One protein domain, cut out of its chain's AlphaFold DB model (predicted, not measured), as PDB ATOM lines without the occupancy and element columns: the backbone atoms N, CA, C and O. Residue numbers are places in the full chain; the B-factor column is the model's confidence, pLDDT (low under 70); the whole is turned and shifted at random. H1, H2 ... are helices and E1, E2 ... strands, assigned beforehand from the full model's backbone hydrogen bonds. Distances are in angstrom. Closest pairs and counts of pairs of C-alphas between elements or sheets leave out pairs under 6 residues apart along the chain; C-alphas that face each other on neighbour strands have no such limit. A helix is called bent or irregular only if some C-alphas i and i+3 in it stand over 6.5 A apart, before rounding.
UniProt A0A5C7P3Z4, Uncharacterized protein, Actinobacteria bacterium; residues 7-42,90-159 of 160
ATOM      1  N   TRP A   7     200.147   9.781  18.038       97.00
ATOM      2  CA  TRP A   7     200.265   9.659  16.593       97.00
ATOM      3  C   TRP A   7     198.913   9.924  15.956       97.00
ATOM      4  O   TRP A   7     197.886   9.470  16.468       97.00
ATOM      5  N   TRP A   8     198.928  10.645  14.841       96.06
ATOM      6  CA  TRP A   8     197.713  10.957  14.109       96.06
ATOM      7  C   TRP A   8     197.877  10.780  12.605       96.06
ATOM      8  O   TRP A   8     198.969  10.937  12.061       96.06
ATOM      9  N   ALA A   9     196.781  10.457  11.932       95.44
ATOM     10  CA  ALA A   9     196.706  10.448  10.479       95.44
ATOM     11  C   ALA A   9     195.280  10.729  10.022       95.44
ATOM     12  O   ALA A   9     194.319  10.377  10.709       95.44
ATOM     13  N   ARG A  10     195.153  11.325   8.838       93.12
ATOM     14  CA  ARG A  10     193.882  11.366   8.114       93.12
ATOM     15  C   ARG A  10     193.690  10.079   7.340       93.12
ATOM     16  O   ARG A  10     194.647   9.518   6.809       93.12
ATOM     17  N   THR A  11     192.447   9.644   7.257       89.94
ATOM     18  CA  THR A  11     192.056   8.493   6.457       89.94
ATOM     19  C   THR A  11     190.629   8.643   5.968       89.94
ATOM     20  O   THR A  11     189.838   9.385   6.542       89.94
ATOM     21  N   THR A  12     190.310   7.936   4.895       84.62
ATOM     22  CA  THR A  12     188.946   7.784   4.404       84.62
ATOM     23  C   THR A  12     188.512   6.361   4.687       84.62
ATOM     24  O   THR A  12     189.177   5.430   4.229       84.62
ATOM     25  N   VAL A  13     187.416   6.209   5.424       74.50
ATOM     26  CA  VAL A  13     186.858   4.900   5.776       74.50
ATOM     27  C   VAL A  13     185.534   4.711   5.047       74.50
ATOM     28  O   VAL A  13     184.689   5.614   5.062       74.50
ATOM     29  N   ASP A  14     185.363   3.550   4.415       68.00
ATOM     30  CA  ASP A  14     184.080   3.097   3.879       68.00
ATOM     31  C   ASP A  14     183.320   2.359   4.986       68.00
ATOM     32  O   ASP A  14     183.454   1.155   5.199       68.00
ATOM     33  N   TRP A  15     182.550   3.113   5.761       63.22
ATOM     34  CA  TRP A  15     181.495   2.514   6.568       63.22
ATOM     35  C   TRP A  15     180.350   2.230   5.612       63.22
ATOM     36  O   TRP A  15     180.035   3.149   4.870       63.22
ATOM     37  N   GLN A  16     179.755   1.024   5.662       56.06
ATOM     38  CA  GLN A  16     178.681   0.429   4.823       56.06
ATOM     39  C   GLN A  16     177.439   1.322   4.511       56.06
ATOM     40  O   GLN A  16     176.289   0.885   4.562       56.06
ATOM     41  N   SER A  17     177.643   2.590   4.193       50.09
ATOM     42  CA  SER A  17     176.716   3.708   4.146       50.09
ATOM     43  C   SER A  17     177.221   4.715   3.109       50.09
ATOM     44  O   SER A  17     177.627   5.802   3.481       50.09
ATOM     45  N   GLU A  18     177.224   4.316   1.835       47.16
ATOM     46  CA  GLU A  18     177.274   5.097   0.574       47.16
ATOM     47  C   GLU A  18     178.248   6.299   0.400       47.16
ATOM     48  O   GLU A  18     178.413   6.742  -0.732       47.16
ATOM     49  N   ASP A  19     178.956   6.779   1.424       58.12
ATOM     50  CA  ASP A  19     179.850   7.935   1.396       58.12
ATOM     51  C   ASP A  19     181.115   7.665   2.230       58.12
ATOM     52  O   ASP A  19     181.053   7.471   3.448       58.12
ATOM     53  N   LEU A  20     182.284   7.723   1.577       61.06
ATOM     54  CA  LEU A  20     183.586   7.719   2.249       61.06
ATOM     55  C   LEU A  20     183.647   8.863   3.266       61.06
ATOM     56  O   LEU A  20     183.517  10.037   2.904       61.06
ATOM     57  N   GLN A  21     183.903   8.530   4.527       76.44
ATOM     58  CA  GLN A  21     184.039   9.534   5.577       76.44
ATOM     59  C   GLN A  21     185.512   9.836   5.829       76.44
ATOM     60  O   GLN A  21     186.291   8.947   6.169       76.44
ATOM     61  N   ASP A  22     185.887  11.106   5.676       87.44
ATOM     62  CA  ASP A  22     187.189  11.622   6.101       87.44
ATOM     63  C   ASP A  22     187.242  11.668   7.633       87.44
ATOM     64  O   ASP A  22     186.412  12.308   8.287       87.44
ATOM     65  N   GLN A  23     188.208  10.960   8.206       89.31
ATOM     66  CA  GLN A  23     188.357  10.741   9.639       89.31
ATOM     67  C   GLN A  23     189.812  10.904  10.083       89.31
ATOM     68  O   GLN A  23     190.755  10.832   9.291       89.31
ATOM     69  N   LEU A  24     189.989  11.107  11.386       91.94
ATOM     70  CA  LEU A  24     191.278  11.108  12.060       91.94
ATOM     71  C   LEU A  24     191.432   9.839  12.884       91.94
ATOM     72  O   LEU A  24     190.621   9.555  13.767       91.94
ATOM     73  N   VAL A  25     192.536   9.142  12.653       92.75
ATOM     74  CA  VAL A  25     193.039   8.123  13.575       92.75
ATOM     75  C   VAL A  25     193.952   8.816  14.568       92.75
ATOM     76  O   VAL A  25     194.857   9.539  14.156       92.75
ATOM     77  N   LEU A  26     193.725   8.607  15.865       94.62
ATOM     78  CA  LEU A  26     194.469   9.248  16.953       94.62
ATOM     79  C   LEU A  26     194.817   8.203  18.009       94.62
ATOM     80  O   LEU A  26     193.943   7.761  18.745       94.62
ATOM     81  N   LEU A  27     196.080   7.807  18.130       94.62
ATOM     82  CA  LEU A  27     196.483   6.781  19.096       94.62
ATOM     83  C   LEU A  27     197.754   7.196  19.837       94.62
ATOM     84  O   LEU A  27     198.677   7.715  19.210       94.62
ATOM     85  N   PRO A  28     197.873   6.924  21.151       95.00
ATOM     86  CA  PRO A  28     199.173   6.976  21.810       95.00
ATOM     87  C   PRO A  28     200.183   6.099  21.065       95.00
ATOM     88  O   PRO A  28     199.821   5.030  20.573       95.00
ATOM     89  N   ALA A  29     201.439   6.536  20.977       93.88
ATOM     90  CA  ALA A  29     202.449   5.918  20.118       93.88
ATOM     91  C   ALA A  29     202.571   4.387  20.293       93.88
ATOM     92  O   ALA A  29     202.762   3.665  19.319       93.88
ATOM     93  N   GLY A  30     202.448   3.861  21.510       91.62
ATOM     94  CA  GLY A  30     202.436   2.430  21.803       91.62
ATOM     95  C   GLY A  30     201.231   1.709  21.202       91.62
ATOM     96  O   GLY A  30     201.407   0.686  20.546       91.62
ATOM     97  N   SER A  31     200.027   2.267  21.357       91.88
ATOM     98  CA  SER A  31     198.804   1.748  20.730       91.88
ATOM     99  C   SER A  31     198.852   1.855  19.207       91.88
ATOM    100  O   SER A  31     198.425   0.932  18.525       91.88
ATOM    101  N   ALA A  32     199.427   2.933  18.669       92.69
ATOM    102  CA  ALA A  32     199.596   3.120  17.233       92.69
ATOM    103  C   ALA A  32     200.537   2.066  16.628       92.69
ATOM    104  O   ALA A  32     200.195   1.423  15.640       92.69
ATOM    105  N   ARG A  33     201.696   1.824  17.259       91.44
ATOM    106  CA  ARG A  33     202.619   0.749  16.850       91.44
ATOM    107  C   ARG A  33     201.967  -0.623  16.928       91.44
ATOM    108  O   ARG A  33     202.210  -1.454  16.064       91.44
ATOM    109  N   HIS A  34     201.164  -0.857  17.959       89.94
ATOM    110  CA  HIS A  34     200.456  -2.117  18.125       89.94
ATOM    111  C   HIS A  34     199.413  -2.337  17.018       89.94
ATOM    112  O   HIS A  34     199.404  -3.400  16.409       89.94
ATOM    113  N   ALA A  35     198.604  -1.323  16.692       89.62
ATOM    114  CA  ALA A  35     197.637  -1.390  15.593       89.62
ATOM    115  C   ALA A  35     198.313  -1.615  14.227       89.62
ATOM    116  O   ALA A  35     197.858  -2.435  13.435       89.62
ATOM    117  N   LEU A  36     199.438  -0.938  13.971       89.94
ATOM    118  CA  LEU A  36     200.235  -1.153  12.758       89.94
ATOM    119  C   LEU A  36     200.809  -2.577  12.694       89.94
ATOM    120  O   LEU A  36     200.730  -3.212  11.652       89.94
ATOM    121  N   ALA A  37     201.313  -3.103  13.813       90.06
ATOM    122  CA  ALA A  37     201.834  -4.467  13.876       90.06
ATOM    123  C   ALA A  37     200.758  -5.524  13.576       90.06
ATOM    124  O   ALA A  37     201.045  -6.490  12.875       90.06
ATOM    125  N   TRP A  38     199.526  -5.332  14.064       88.69
ATOM    126  CA  TRP A  38     198.389  -6.188  13.703       88.69
ATOM    127  C   TRP A  38     198.152  -6.192  12.197       88.69
ATOM    128  O   TRP A  38     198.058  -7.260  11.601       88.69
ATOM    129  N   ARG A  39     198.132  -5.011  11.575       86.19
ATOM    130  CA  ARG A  39     197.959  -4.890  10.127       86.19
ATOM    131  C   ARG A  39     199.081  -5.576   9.344       86.19
ATOM    132  O   ARG A  39     198.797  -6.297   8.396       86.19
ATOM    133  N   ASP A  40     200.335  -5.398   9.752       88.38
ATOM    134  CA  ASP A  40     201.483  -6.025   9.083       88.38
ATOM    135  C   ASP A  40     201.437  -7.562   9.179       88.38
ATOM    136  O   ASP A  40     201.801  -8.268   8.237       88.38
ATOM    137  N   VAL A  41     200.943  -8.097  10.301       89.81
ATOM    138  CA  VAL A  41     200.755  -9.542  10.484       89.81
ATOM    139  C   VAL A  41     199.701 -10.114   9.538       89.81
ATOM    140  O   VAL A  41     199.871 -11.246   9.091       89.81
ATOM    141  N   MET A  42     198.659  -9.362   9.174       86.69
ATOM    142  CA  MET A  42     197.604  -9.854   8.272       86.69
ATOM    143  C   MET A  42     198.121 -10.249   6.883       86.69
ATOM    144  O   MET A  42     197.497 -11.057   6.204       86.69
ATOM    145  N   PRO A  90     191.564  -6.162  16.827       72.75
ATOM    146  CA  PRO A  90     190.800  -5.258  17.675       72.75
ATOM    147  C   PRO A  90     190.558  -3.926  16.944       72.75
ATOM    148  O   PRO A  90     191.524  -3.342  16.443       72.75
ATOM    149  N   PRO A  91     189.319  -3.406  16.922       77.38
ATOM    150  CA  PRO A  91     189.003  -2.165  16.222       77.38
ATOM    151  C   PRO A  91     189.814  -1.002  16.823       77.38
ATOM    152  O   PRO A  91     189.752  -0.785  18.044       77.38
ATOM    153  N   PRO A  92     190.598  -0.250  16.027       81.75
ATOM    154  CA  PRO A  92     191.424   0.846  16.538       81.75
ATOM    155  C   PRO A  92     190.615   1.928  17.265       81.75
ATOM    156  O   PRO A  92     191.114   2.543  18.208       81.75
ATOM    157  N   GLU A  93     189.343   2.102  16.919       83.75
ATOM    158  CA  GLU A  93     188.383   2.992  17.572       83.75
ATOM    159  C   GLU A  93     188.171   2.638  19.048       83.75
ATOM    160  O   GLU A  93     187.987   3.522  19.887       83.75
ATOM    161  N   ARG A  94     188.259   1.350  19.404       82.12
ATOM    162  CA  ARG A  94     188.227   0.909  20.805       82.12
ATOM    163  C   ARG A  94     189.473   1.380  21.548       82.12
ATOM    164  O   ARG A  94     189.379   1.819  22.693       82.12
ATOM    165  N   ALA A  95     190.642   1.326  20.910       86.88
ATOM    166  CA  ALA A  95     191.862   1.875  21.494       86.88
ATOM    167  C   ALA A  95     191.784   3.407  21.615       86.88
ATOM    168  O   ALA A  95     192.255   3.950  22.613       86.88
ATOM    169  N   MET A  96     191.143   4.094  20.668       89.88
ATOM    170  CA  MET A  96     190.884   5.534  20.751       89.88
ATOM    171  C   MET A  96     190.021   5.876  21.971       89.88
ATOM    172  O   MET A  96     190.440   6.693  22.789       89.88
ATOM    173  N   ASP A  97     188.879   5.207  22.150       88.31
ATOM    174  CA  ASP A  97     187.986   5.440  23.296       88.31
ATOM    175  C   ASP A  97     188.665   5.143  24.647       88.31
ATOM    176  O   ASP A  97     188.528   5.900  25.609       88.31
ATOM    177  N   GLN A  98     189.457   4.069  24.721       88.56
ATOM    178  CA  GLN A  98     190.073   3.621  25.974       88.56
ATOM    179  C   GLN A  98     191.360   4.359  26.354       88.56
ATOM    180  O   GLN A  98     191.740   4.359  27.528       88.56
ATOM    181  N   ARG A  99     192.101   4.891  25.375       91.00
ATOM    182  CA  ARG A  99     193.474   5.382  25.589       91.00
ATOM    183  C   ARG A  99     193.631   6.882  25.390       91.00
ATOM    184  O   ARG A  99     194.612   7.436  25.892       91.00
ATOM    185  N   LEU A 100     192.712   7.542  24.688       92.12
ATOM    186  CA  LEU A 100     192.737   8.996  24.567       92.12
ATOM    187  C   LEU A 100     192.180   9.675  25.829       92.12
ATOM    188  O   LEU A 100     191.427   9.071  26.597       92.12
ATOM    189  N   PRO A 101     192.541  10.947  26.074       93.12
ATOM    190  CA  PRO A 101     191.951  11.719  27.159       93.12
ATOM    191  C   PRO A 101     190.433  11.824  26.999       93.12
ATOM    192  O   PRO A 101     189.945  12.188  25.930       93.12
ATOM    193  N   ARG A 102     189.686  11.571  28.079       92.94
ATOM    194  CA  ARG A 102     188.220  11.590  28.022       92.94
ATOM    195  C   ARG A 102     187.664  12.954  27.608       92.94
ATOM    196  O   ARG A 102     186.781  13.013  26.763       92.94
ATOM    197  N   ASP A 103     188.258  14.035  28.106       94.62
ATOM    198  CA  ASP A 103     187.852  15.401  27.758       94.62
ATOM    199  C   ASP A 103     188.037  15.711  26.260       94.62
ATOM    200  O   ASP A 103     187.241  16.452  25.684       94.62
ATOM    201  N   LEU A 104     189.051  15.125  25.605       95.00
ATOM    202  CA  LEU A 104     189.243  15.250  24.155       95.00
ATOM    203  C   LEU A 104     188.106  14.554  23.401       95.00
ATOM    204  O   LEU A 104     187.535  15.137  22.480       95.00
ATOM    205  N   ILE A 105     187.773  13.326  23.808       93.31
ATOM    206  CA  ILE A 105     186.685  12.534  23.221       93.31
ATOM    207  C   ILE A 105     185.351  13.266  23.383       93.31
ATOM    208  O   ILE A 105     184.638  13.455  22.404       93.31
ATOM    209  N   ASP A 106     185.036  13.729  24.592       93.00
ATOM    210  CA  ASP A 106     183.751  14.371  24.879       93.00
ATOM    211  C   ASP A 106     183.611  15.741  24.181       93.00
ATOM    212  O   ASP A 106     182.497  16.179  23.896       93.00
ATOM    213  N   THR A 107     184.727  16.421  23.877       93.62
ATOM    214  CA  THR A 107     184.719  17.743  23.220       93.62
ATOM    215  C   THR A 107     184.750  17.651  21.693       93.62
ATOM    216  O   THR A 107     184.059  18.411  21.014       93.62
ATOM    217  N   LEU A 108     185.591  16.772  21.142       94.75
ATOM    218  CA  LEU A 108     185.930  16.741  19.714       94.75
ATOM    219  C   LEU A 108     185.666  15.391  19.045       94.75
ATOM    220  O   LEU A 108     185.702  15.321  17.814       94.75
ATOM    221  N   GLY A 109     185.370  14.348  19.814       91.62
ATOM    222  CA  GLY A 109     184.955  13.054  19.294       91.62
ATOM    223  C   GLY A 109     183.475  13.021  18.907       91.62
ATOM    224  O   GLY A 109     182.692  13.935  19.177       91.62
ATOM    225  N   VAL A 110     183.102  11.943  18.235       89.69
ATOM    226  CA  VAL A 110     181.726  11.523  17.983       89.69
ATOM    227  C   VAL A 110     181.640  10.079  18.445       89.69
ATOM    228  O   VAL A 110     182.347   9.222  17.919       89.69
ATOM    229  N   SER A 111     180.823   9.817  19.462       84.62
ATOM    230  CA  SER A 111     180.555   8.455  19.915       84.62
ATOM    231  C   SER A 111     179.420   7.860  19.097       84.62
ATOM    232  O   SER A 111     178.375   8.490  18.940       84.62
ATOM    233  N   GLU A 112     179.621   6.647  18.604       79.19
ATOM    234  CA  GLU A 112     178.628   5.910  17.839       79.19
ATOM    235  C   GLU A 112     178.442   4.518  18.413       79.19
ATOM    236  O   GLU A 112     179.399   3.763  18.565       79.19
ATOM    237  N   ASP A 113     177.196   4.185  18.733       73.50
ATOM    238  CA  ASP A 113     176.841   2.878  19.261       73.50
ATOM    239  C   ASP A 113     176.776   1.860  18.123       73.50
ATOM    240  O   ASP A 113     175.974   1.994  17.194       73.50
ATOM    241  N   THR A 114     177.591   0.812  18.212       65.25
ATOM    242  CA  THR A 114     177.486  -0.339  17.315       65.25
ATOM    243  C   THR A 114     176.704  -1.468  17.973       65.25
ATOM    244  O   THR A 114     176.720  -1.649  19.193       65.25
ATOM    245  N   VAL A 115     175.986  -2.235  17.150       61.84
ATOM    246  CA  VAL A 115     175.094  -3.311  17.610       61.84
ATOM    247  C   VAL A 115     175.870  -4.461  18.264       61.84
ATOM    248  O   VAL A 115     175.343  -5.094  19.178       61.84
ATOM    249  N   PHE A 116     177.101  -4.723  17.818       60.16
ATOM    250  CA  PHE A 116     177.886  -5.887  18.237       60.16
ATOM    251  C   PHE A 116     179.112  -5.530  19.085       60.16
ATOM    252  O   PHE A 116     179.439  -6.284  19.999       60.16
ATOM    253  N   ASP A 117     179.724  -4.362  18.874       62.97
ATOM    254  CA  ASP A 117     181.034  -4.044  19.455       62.97
ATOM    255  C   ASP A 117     181.024  -2.941  20.519       62.97
ATOM    256  O   ASP A 117     182.071  -2.623  21.099       62.97
ATOM    257  N   GLY A 118     179.837  -2.402  20.816       68.31
ATOM    258  CA  GLY A 118     179.638  -1.303  21.757       68.31
ATOM    259  C   GLY A 118     179.929   0.072  21.143       68.31
ATOM    260  O   GLY A 118     179.966   0.212  19.917       68.31
ATOM    261  N   PRO A 119     180.079   1.119  21.973       71.88
ATOM    262  CA  PRO A 119     180.359   2.459  21.484       71.88
ATOM    263  C   PRO A 119     181.778   2.550  20.916       71.88
ATOM    264  O   PRO A 119     182.752   2.174  21.569       71.88
ATOM    265  N   PHE A 120     181.891   3.116  19.721       82.19
ATOM    266  CA  PHE A 120     183.153   3.533  19.124       82.19
ATOM    267  C   PHE A 120     183.259   5.046  19.084       82.19
ATOM    268  O   PHE A 120     182.258   5.755  19.005       82.19
ATOM    269  N   VAL A 121     184.491   5.545  19.127       87.31
ATOM    270  CA  VAL A 121     184.780   6.973  19.012       87.31
ATOM    271  C   VAL A 121     185.402   7.257  17.659       87.31
ATOM    272  O   VAL A 121     186.380   6.630  17.265       87.31
ATOM    273  N   ARG A 122     184.860   8.273  16.994       88.12
ATOM    274  CA  ARG A 122     185.341   8.806  15.722       88.12
ATOM    275  C   ARG A 122     185.769  10.248  15.897       88.12
ATOM    276  O   ARG A 122     185.188  10.980  16.698       88.12
ATOM    277  N   PHE A 123     186.721  10.688  15.090       91.06
ATOM    278  CA  PHE A 123     187.064  12.100  14.971       91.06
ATOM    279  C   PHE A 123     186.918  12.506  13.505       91.06
ATOM    280  O   PHE A 123     187.697  12.043  12.676       91.06
ATOM    281  N   PRO A 124     185.919  13.337  13.162       90.19
ATOM    282  CA  PRO A 124     185.761  13.852  11.806       90.19
ATOM    283  C   PRO A 124     187.026  14.562  11.299       90.19
ATOM    284  O   PRO A 124     187.665  15.313  12.041       90.19
ATOM    285  N   GLY A 125     187.388  14.334  10.036       88.81
ATOM    286  CA  GLY A 125     188.609  14.874   9.428       88.81
ATOM    287  C   GLY A 125     188.651  16.402   9.336       88.81
ATOM    288  O   GLY A 125     189.728  17.000   9.397       88.81
ATOM    289  N   ASP A 126     187.489  17.058   9.305       90.38
ATOM    290  CA  ASP A 126     187.358  18.518   9.364       90.38
ATOM    291  C   ASP A 126     187.715  19.116  10.740       90.38
ATOM    292  O   ASP A 126     187.884  20.330  10.858       90.38
ATOM    293  N   ARG A 127     187.895  18.282  11.775       91.88
ATOM    294  CA  ARG A 127     188.298  18.704  13.128       91.88
ATOM    295  C   ARG A 127     189.804  18.648  13.376       91.88
ATOM    296  O   ARG A 127     190.214  18.902  14.508       91.88
ATOM    297  N   VAL A 128     190.629  18.347  12.370       94.00
ATOM    298  CA  VAL A 128     192.081  18.148  12.550       94.00
ATOM    299  C   VAL A 128     192.750  19.303  13.290       94.00
ATOM    300  O   VAL A 128     193.374  19.080  14.325       94.00
ATOM    301  N   ASP A 129     192.527  20.540  12.853       95.62
ATOM    302  CA  ASP A 129     193.148  21.715  13.468       95.62
ATOM    303  C   ASP A 129     192.705  21.896  14.929       95.62
ATOM    304  O   ASP A 129     193.515  22.231  15.793       95.62
ATOM    305  N   ALA A 130     191.430  21.623  15.228       97.00
ATOM    306  CA  ALA A 130     190.889  21.722  16.582       97.00
ATOM    307  C   ALA A 130     191.459  20.641  17.511       97.00
ATOM    308  O   ALA A 130     191.768  20.927  18.667       97.00
ATOM    309  N   VAL A 131     191.627  19.412  17.011       96.06
ATOM    310  CA  VAL A 131     192.236  18.308  17.766       96.06
ATOM    311  C   VAL A 131     193.702  18.604  18.064       96.06
ATOM    312  O   VAL A 131     194.129  18.453  19.207       96.06
ATOM    313  N   LEU A 132     194.467  19.048  17.063       96.75
ATOM    314  CA  LEU A 132     195.886  19.360  17.237       96.75
ATOM    315  C   LEU A 132     196.091  20.527  18.208       96.75
ATOM    316  O   LEU A 132     196.939  20.430  19.093       96.75
ATOM    317  N   ALA A 133     195.273  21.579  18.106       97.25
ATOM    318  CA  ALA A 133     195.292  22.686  19.060       97.25
ATOM    319  C   ALA A 133     194.971  22.217  20.487       97.25
ATOM    320  O   ALA A 133     195.675  22.575  21.427       97.25
ATOM    321  N   TRP A 134     193.957  21.359  20.656       97.31
ATOM    322  CA  TRP A 134     193.622  20.804  21.968       97.31
ATOM    323  C   TRP A 134     194.786  19.993  22.552       97.31
ATOM    324  O   TRP A 134     195.109  20.144  23.729       97.31
ATOM    325  N   LEU A 135     195.427  19.138  21.748       96.12
ATOM    326  CA  LEU A 135     196.557  18.316  22.190       96.12
ATOM    327  C   LEU A 135     197.735  19.183  22.656       96.12
ATOM    328  O   LEU A 135     198.268  18.920  23.738       96.12
ATOM    329  N   ASP A 136     198.074  20.229  21.898       96.38
ATOM    330  CA  ASP A 136     199.130  21.189  22.246       96.38
ATOM    331  C   ASP A 136     198.810  21.941  23.550       96.38
ATOM    332  O   ASP A 136     199.601  21.906  24.498       96.38
ATOM    333  N   ASP A 137     197.597  22.495  23.671       96.88
ATOM    334  CA  ASP A 137     197.126  23.204  24.874       96.88
ATOM    335  C   ASP A 137     197.173  22.326  26.138       96.88
ATOM    336  O   ASP A 137     197.355  22.816  27.257       96.88
ATOM    337  N   HIS A 138     197.035  21.006  25.973       95.31
ATOM    338  CA  HIS A 138     197.069  20.031  27.063       95.31
ATOM    339  C   HIS A 138     198.435  19.341  27.214       95.31
ATOM    340  O   HIS A 138     198.575  18.419  28.031       95.31
ATOM    341  N   GLY A 139     199.459  19.788  26.483       95.12
ATOM    342  CA  GLY A 139     200.845  19.337  26.605       95.12
ATOM    343  C   GLY A 139     201.107  17.927  26.075       95.12
ATOM    344  O   GLY A 139     201.987  17.236  26.598       95.12
ATOM    345  N   TYR A 140     200.318  17.467  25.106       95.44
ATOM    346  CA  TYR A 140     200.620  16.275  24.317       95.44
ATOM    347  C   TYR A 140     201.468  16.659  23.105       95.44
ATOM    348  O   TYR A 140     201.221  17.672  22.464       95.44
ATOM    349  N   ASP A 141     202.441  15.815  22.772       95.69
ATOM    350  CA  ASP A 141     203.155  15.909  21.500       95.69
ATOM    351  C   ASP A 141     202.341  15.176  20.428       95.69
ATOM    352  O   ASP A 141     202.055  13.985  20.588       95.69
ATOM    353  N   ALA A 142     201.923  15.883  19.380       95.94
ATOM    354  CA  ALA A 142     201.121  15.331  18.292       95.94
ATOM    355  C   ALA A 142     201.995  15.136  17.047       95.94
ATOM    356  O   ALA A 142     202.495  16.099  16.466       95.94
ATOM    357  N   VAL A 143     202.160  13.886  16.618       96.56
ATOM    358  CA  VAL A 143     203.058  13.515  15.518       96.56
ATOM    359  C   VAL A 143     202.251  12.922  14.374       96.56
ATOM    360  O   VAL A 143     201.573  11.910  14.550       96.56
ATOM    361  N   GLU A 144     202.335  13.533  13.194       96.19
ATOM    362  CA  GLU A 144     201.706  12.969  12.002       96.19
ATOM    363  C   GLU A 144     202.430  11.683  11.594       96.19
ATOM    364  O   GLU A 144     203.658  11.651  11.476       96.19
ATOM    365  N   HIS A 145     201.669  10.616  11.378       95.50
ATOM    366  CA  HIS A 145     202.190   9.317  10.987       95.50
ATOM    367  C   HIS A 145     201.315   8.714   9.879       95.50
ATOM    368  O   HIS A 145     200.440   7.907  10.178       95.50
ATOM    369  N   PRO A 146     201.543   9.051   8.595       91.00
ATOM    370  CA  PRO A 146     200.617   8.738   7.498       91.00
ATOM    371  C   PRO A 146     200.212   7.262   7.379       91.00
ATOM    372  O   PRO A 146     199.062   6.961   7.076       91.00
ATOM    373  N   GLU A 147     201.125   6.333   7.681       89.12
ATOM    374  CA  GLU A 147     200.847   4.888   7.682       89.12
ATOM    375  C   GLU A 147     199.730   4.493   8.663       89.12
ATOM    376  O   GLU A 147     199.021   3.519   8.427       89.12
ATOM    377  N   LEU A 148     199.527   5.271   9.734       90.56
ATOM    378  CA  LEU A 148     198.462   5.048  10.708       90.56
ATOM    379  C   LEU A 148     197.077   5.199  10.075       90.56
ATOM    380  O   LEU A 148     196.149   4.539  10.512       90.56
ATOM    381  N   GLY A 149     196.926   6.007   9.023       87.00
ATOM    382  CA  GLY A 149     195.637   6.170   8.349       87.00
ATOM    383  C   GLY A 149     195.113   4.852   7.775       87.00
ATOM    384  O   GLY A 149     193.908   4.643   7.678       87.00
ATOM    385  N   ARG A 150     196.016   3.919   7.473       83.94
ATOM    386  CA  ARG A 150     195.660   2.625   6.906       83.94
ATOM    387  C   ARG A 150     195.169   1.604   7.938       83.94
ATOM    388  O   ARG A 150     194.725   0.539   7.543       83.94
ATOM    389  N   VAL A 151     195.234   1.890   9.247       84.00
ATOM    390  CA  VAL A 151     194.763   0.932  10.275       84.00
ATOM    391  C   VAL A 151     193.242   0.849  10.372       84.00
ATOM    392  O   VAL A 151     192.738  -0.133  10.897       84.00
ATOM    393  N   LEU A 152     192.524   1.867   9.886       75.44
ATOM    394  CA  LEU A 152     191.060   1.845   9.762       75.44
ATOM    395  C   LEU A 152     190.589   1.360   8.383       75.44
ATOM    396  O   LEU A 152     189.391   1.315   8.131       75.44
ATOM    397  N   GLN A 153     191.516   1.072   7.472       73.69
ATOM    398  CA  GLN A 153     191.185   0.538   6.155       73.69
ATOM    399  C   GLN A 153     191.144  -0.981   6.262       73.69
ATOM    400  O   GLN A 153     192.040  -1.568   6.873       73.69
ATOM    401  N   ASP A 154     190.118  -1.605   5.685       63.44
ATOM    402  CA  ASP A 154     190.051  -3.057   5.626       63.44
ATOM    403  C   ASP A 154     191.220  -3.565   4.761       63.44
ATOM    404  O   ASP A 154     191.331  -3.194   3.590       63.44
ATOM    405  N   PRO A 155     192.130  -4.398   5.294       54.03
ATOM    406  CA  PRO A 155     193.248  -4.922   4.514       54.03
ATOM    407  C   PRO A 155     192.802  -5.825   3.358       54.03
ATOM    408  O   PRO A 155     193.569  -6.030   2.419       54.03
ATOM    409  N   SER A 156     191.575  -6.357   3.397       51.50
ATOM    410  CA  SER A 156     191.008  -7.149   2.303       51.50
ATOM    411  C   SER A 156     190.703  -6.318   1.050       51.50
ATOM    412  O   SER A 156     190.765  -6.867  -0.052       51.50
ATOM    413  N   ASP A 157     190.518  -4.998   1.177       49.72
ATOM    414  CA  ASP A 157     190.371  -4.088   0.031       49.72
ATOM    415  C   ASP A 157     191.672  -3.959  -0.788       49.72
ATOM    416  O   ASP A 157     191.643  -3.587  -1.963       49.72
ATOM    417  N   GLU A 158     192.827  -4.291  -0.197       45.97
ATOM    418  CA  GLU A 158     194.146  -4.244  -0.850       45.97
ATOM    419  C   GLU A 158     194.569  -5.591  -1.476       45.97
ATOM    420  O   GLU A 158     195.543  -5.633  -2.230       45.97
ATOM    421  N   LEU A 159     193.851  -6.687  -1.193       40.28
ATOM    422  CA  LEU A 159     194.187  -8.055  -1.631       40.28
ATOM    423  C   LEU A 159     193.429  -8.518  -2.897       40.28
ATOM    424  O   LEU A 159     193.492  -9.700  -3.248       40.28
TER     425      LEU A 159
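What this domain is: This is residues 7 to 42 and 90 to 159 of the 160 residues of an uncharacterized protein of Actinobacteria bacterium (UniProt A0A5C7P3Z4). A long strand hairpin, E1 and E2, runs through the middle, with short E5 beside E1, and helices cover both faces of this small sheet: H1 and H5 on one, H4 on the other. Beyond the E2 edge lies a second, smaller hairpin, E3 and E4, with H2 packed between E4 and E2, while H6 ends the printed part far from the middle. The printed part has 106 residues, with six named helices and five named strands in the order E1 E2 H1 H2 H3 E3 E4 H4 E5 H5 H6. The first sheet, E2 E1 E5, is mixed, E3 and E4 are antiparallel, and the class is mixed, helices and strands. The whole is compact, with a radius of gyration of the C-alphas of 13.3 A, and only just elongated, spanning 41 by 27 by 22 A.

Where its parts are: E1, residues 7 to 13, begins at C-alpha 7 (200.265, 9.659, 16.593) and is 17.9 A long; E2, residues 21 to 28, is 22.3 A long. H1, residues 29 to 42, measures 20.3 A and ends at the cut. H2 is residues 92 to 99, H3 102 to 108, E3 110 to 114 and E4 118 to 122. H4, residues 125 to 137, is 19.5 A long and irregular, with C-alphas 126 and 129 7.8 A apart. E5 is residues 142 to 144, H5 146 to 152, and H6 155 to 158, ending at C-alpha 158 (194.146, -4.244, -0.850).

How they stand to each other: The hairpin E1 and E2 is antiparallel at 154 degrees, with N 9 and O 25 3.1 A apart, within hydrogen-bond range. E5 is parallel to E1 at 51 degrees, with N 8 and O 143 at 2.9 A. Three layers, helices on both faces of a sheet, are made by H1 and H5 on one face and H4 on the other. H1 stands up from the sheet at 48 degrees. H5 is over E1 at a height over the sheet of 6.3 A. H4 is over E2 at 8.8 A and runs along it, at 2 degrees on the local plane. H1 and H5 touch at a steep tilt of 66 degrees, closest at the C-alphas of Leu 36 and Val 151, 6.4 A. H2 only grazes this sheet; its closest C-alphas to E4 are Glu 93 and Phe 120, 5.5 A. In the hairpin E3 and E4, N 112 and O 120 are 2.8 A apart. H3 and H4 touch, closest at the C-alphas of Leu 108 and Val 131, 6.8 A. Every O i to N i+4 pair is within hydrogen-bond range in H1, H2 and H3, against 7 of 9 in H4 and 0 of 3 in H5, which has 3 of 4 O i to N i+3 pairs within range; H6 is too short for an O i to N i+4 pair.

The domain as a whole: The C-alphas of Asp 137 and Leu 159, the two farthest apart, are 41.1 A apart. Residues 43 to 89 are not printed, and C-alphas 42 and 90 are 12.5 A apart across the cut. Of the links that are printed whole, E1 to E2 is short and the others are tight. The mean pLDDT of the printed part is 84.2, and it is under 70 in residues 14 to 20, 114 to 118 and 154 to 159.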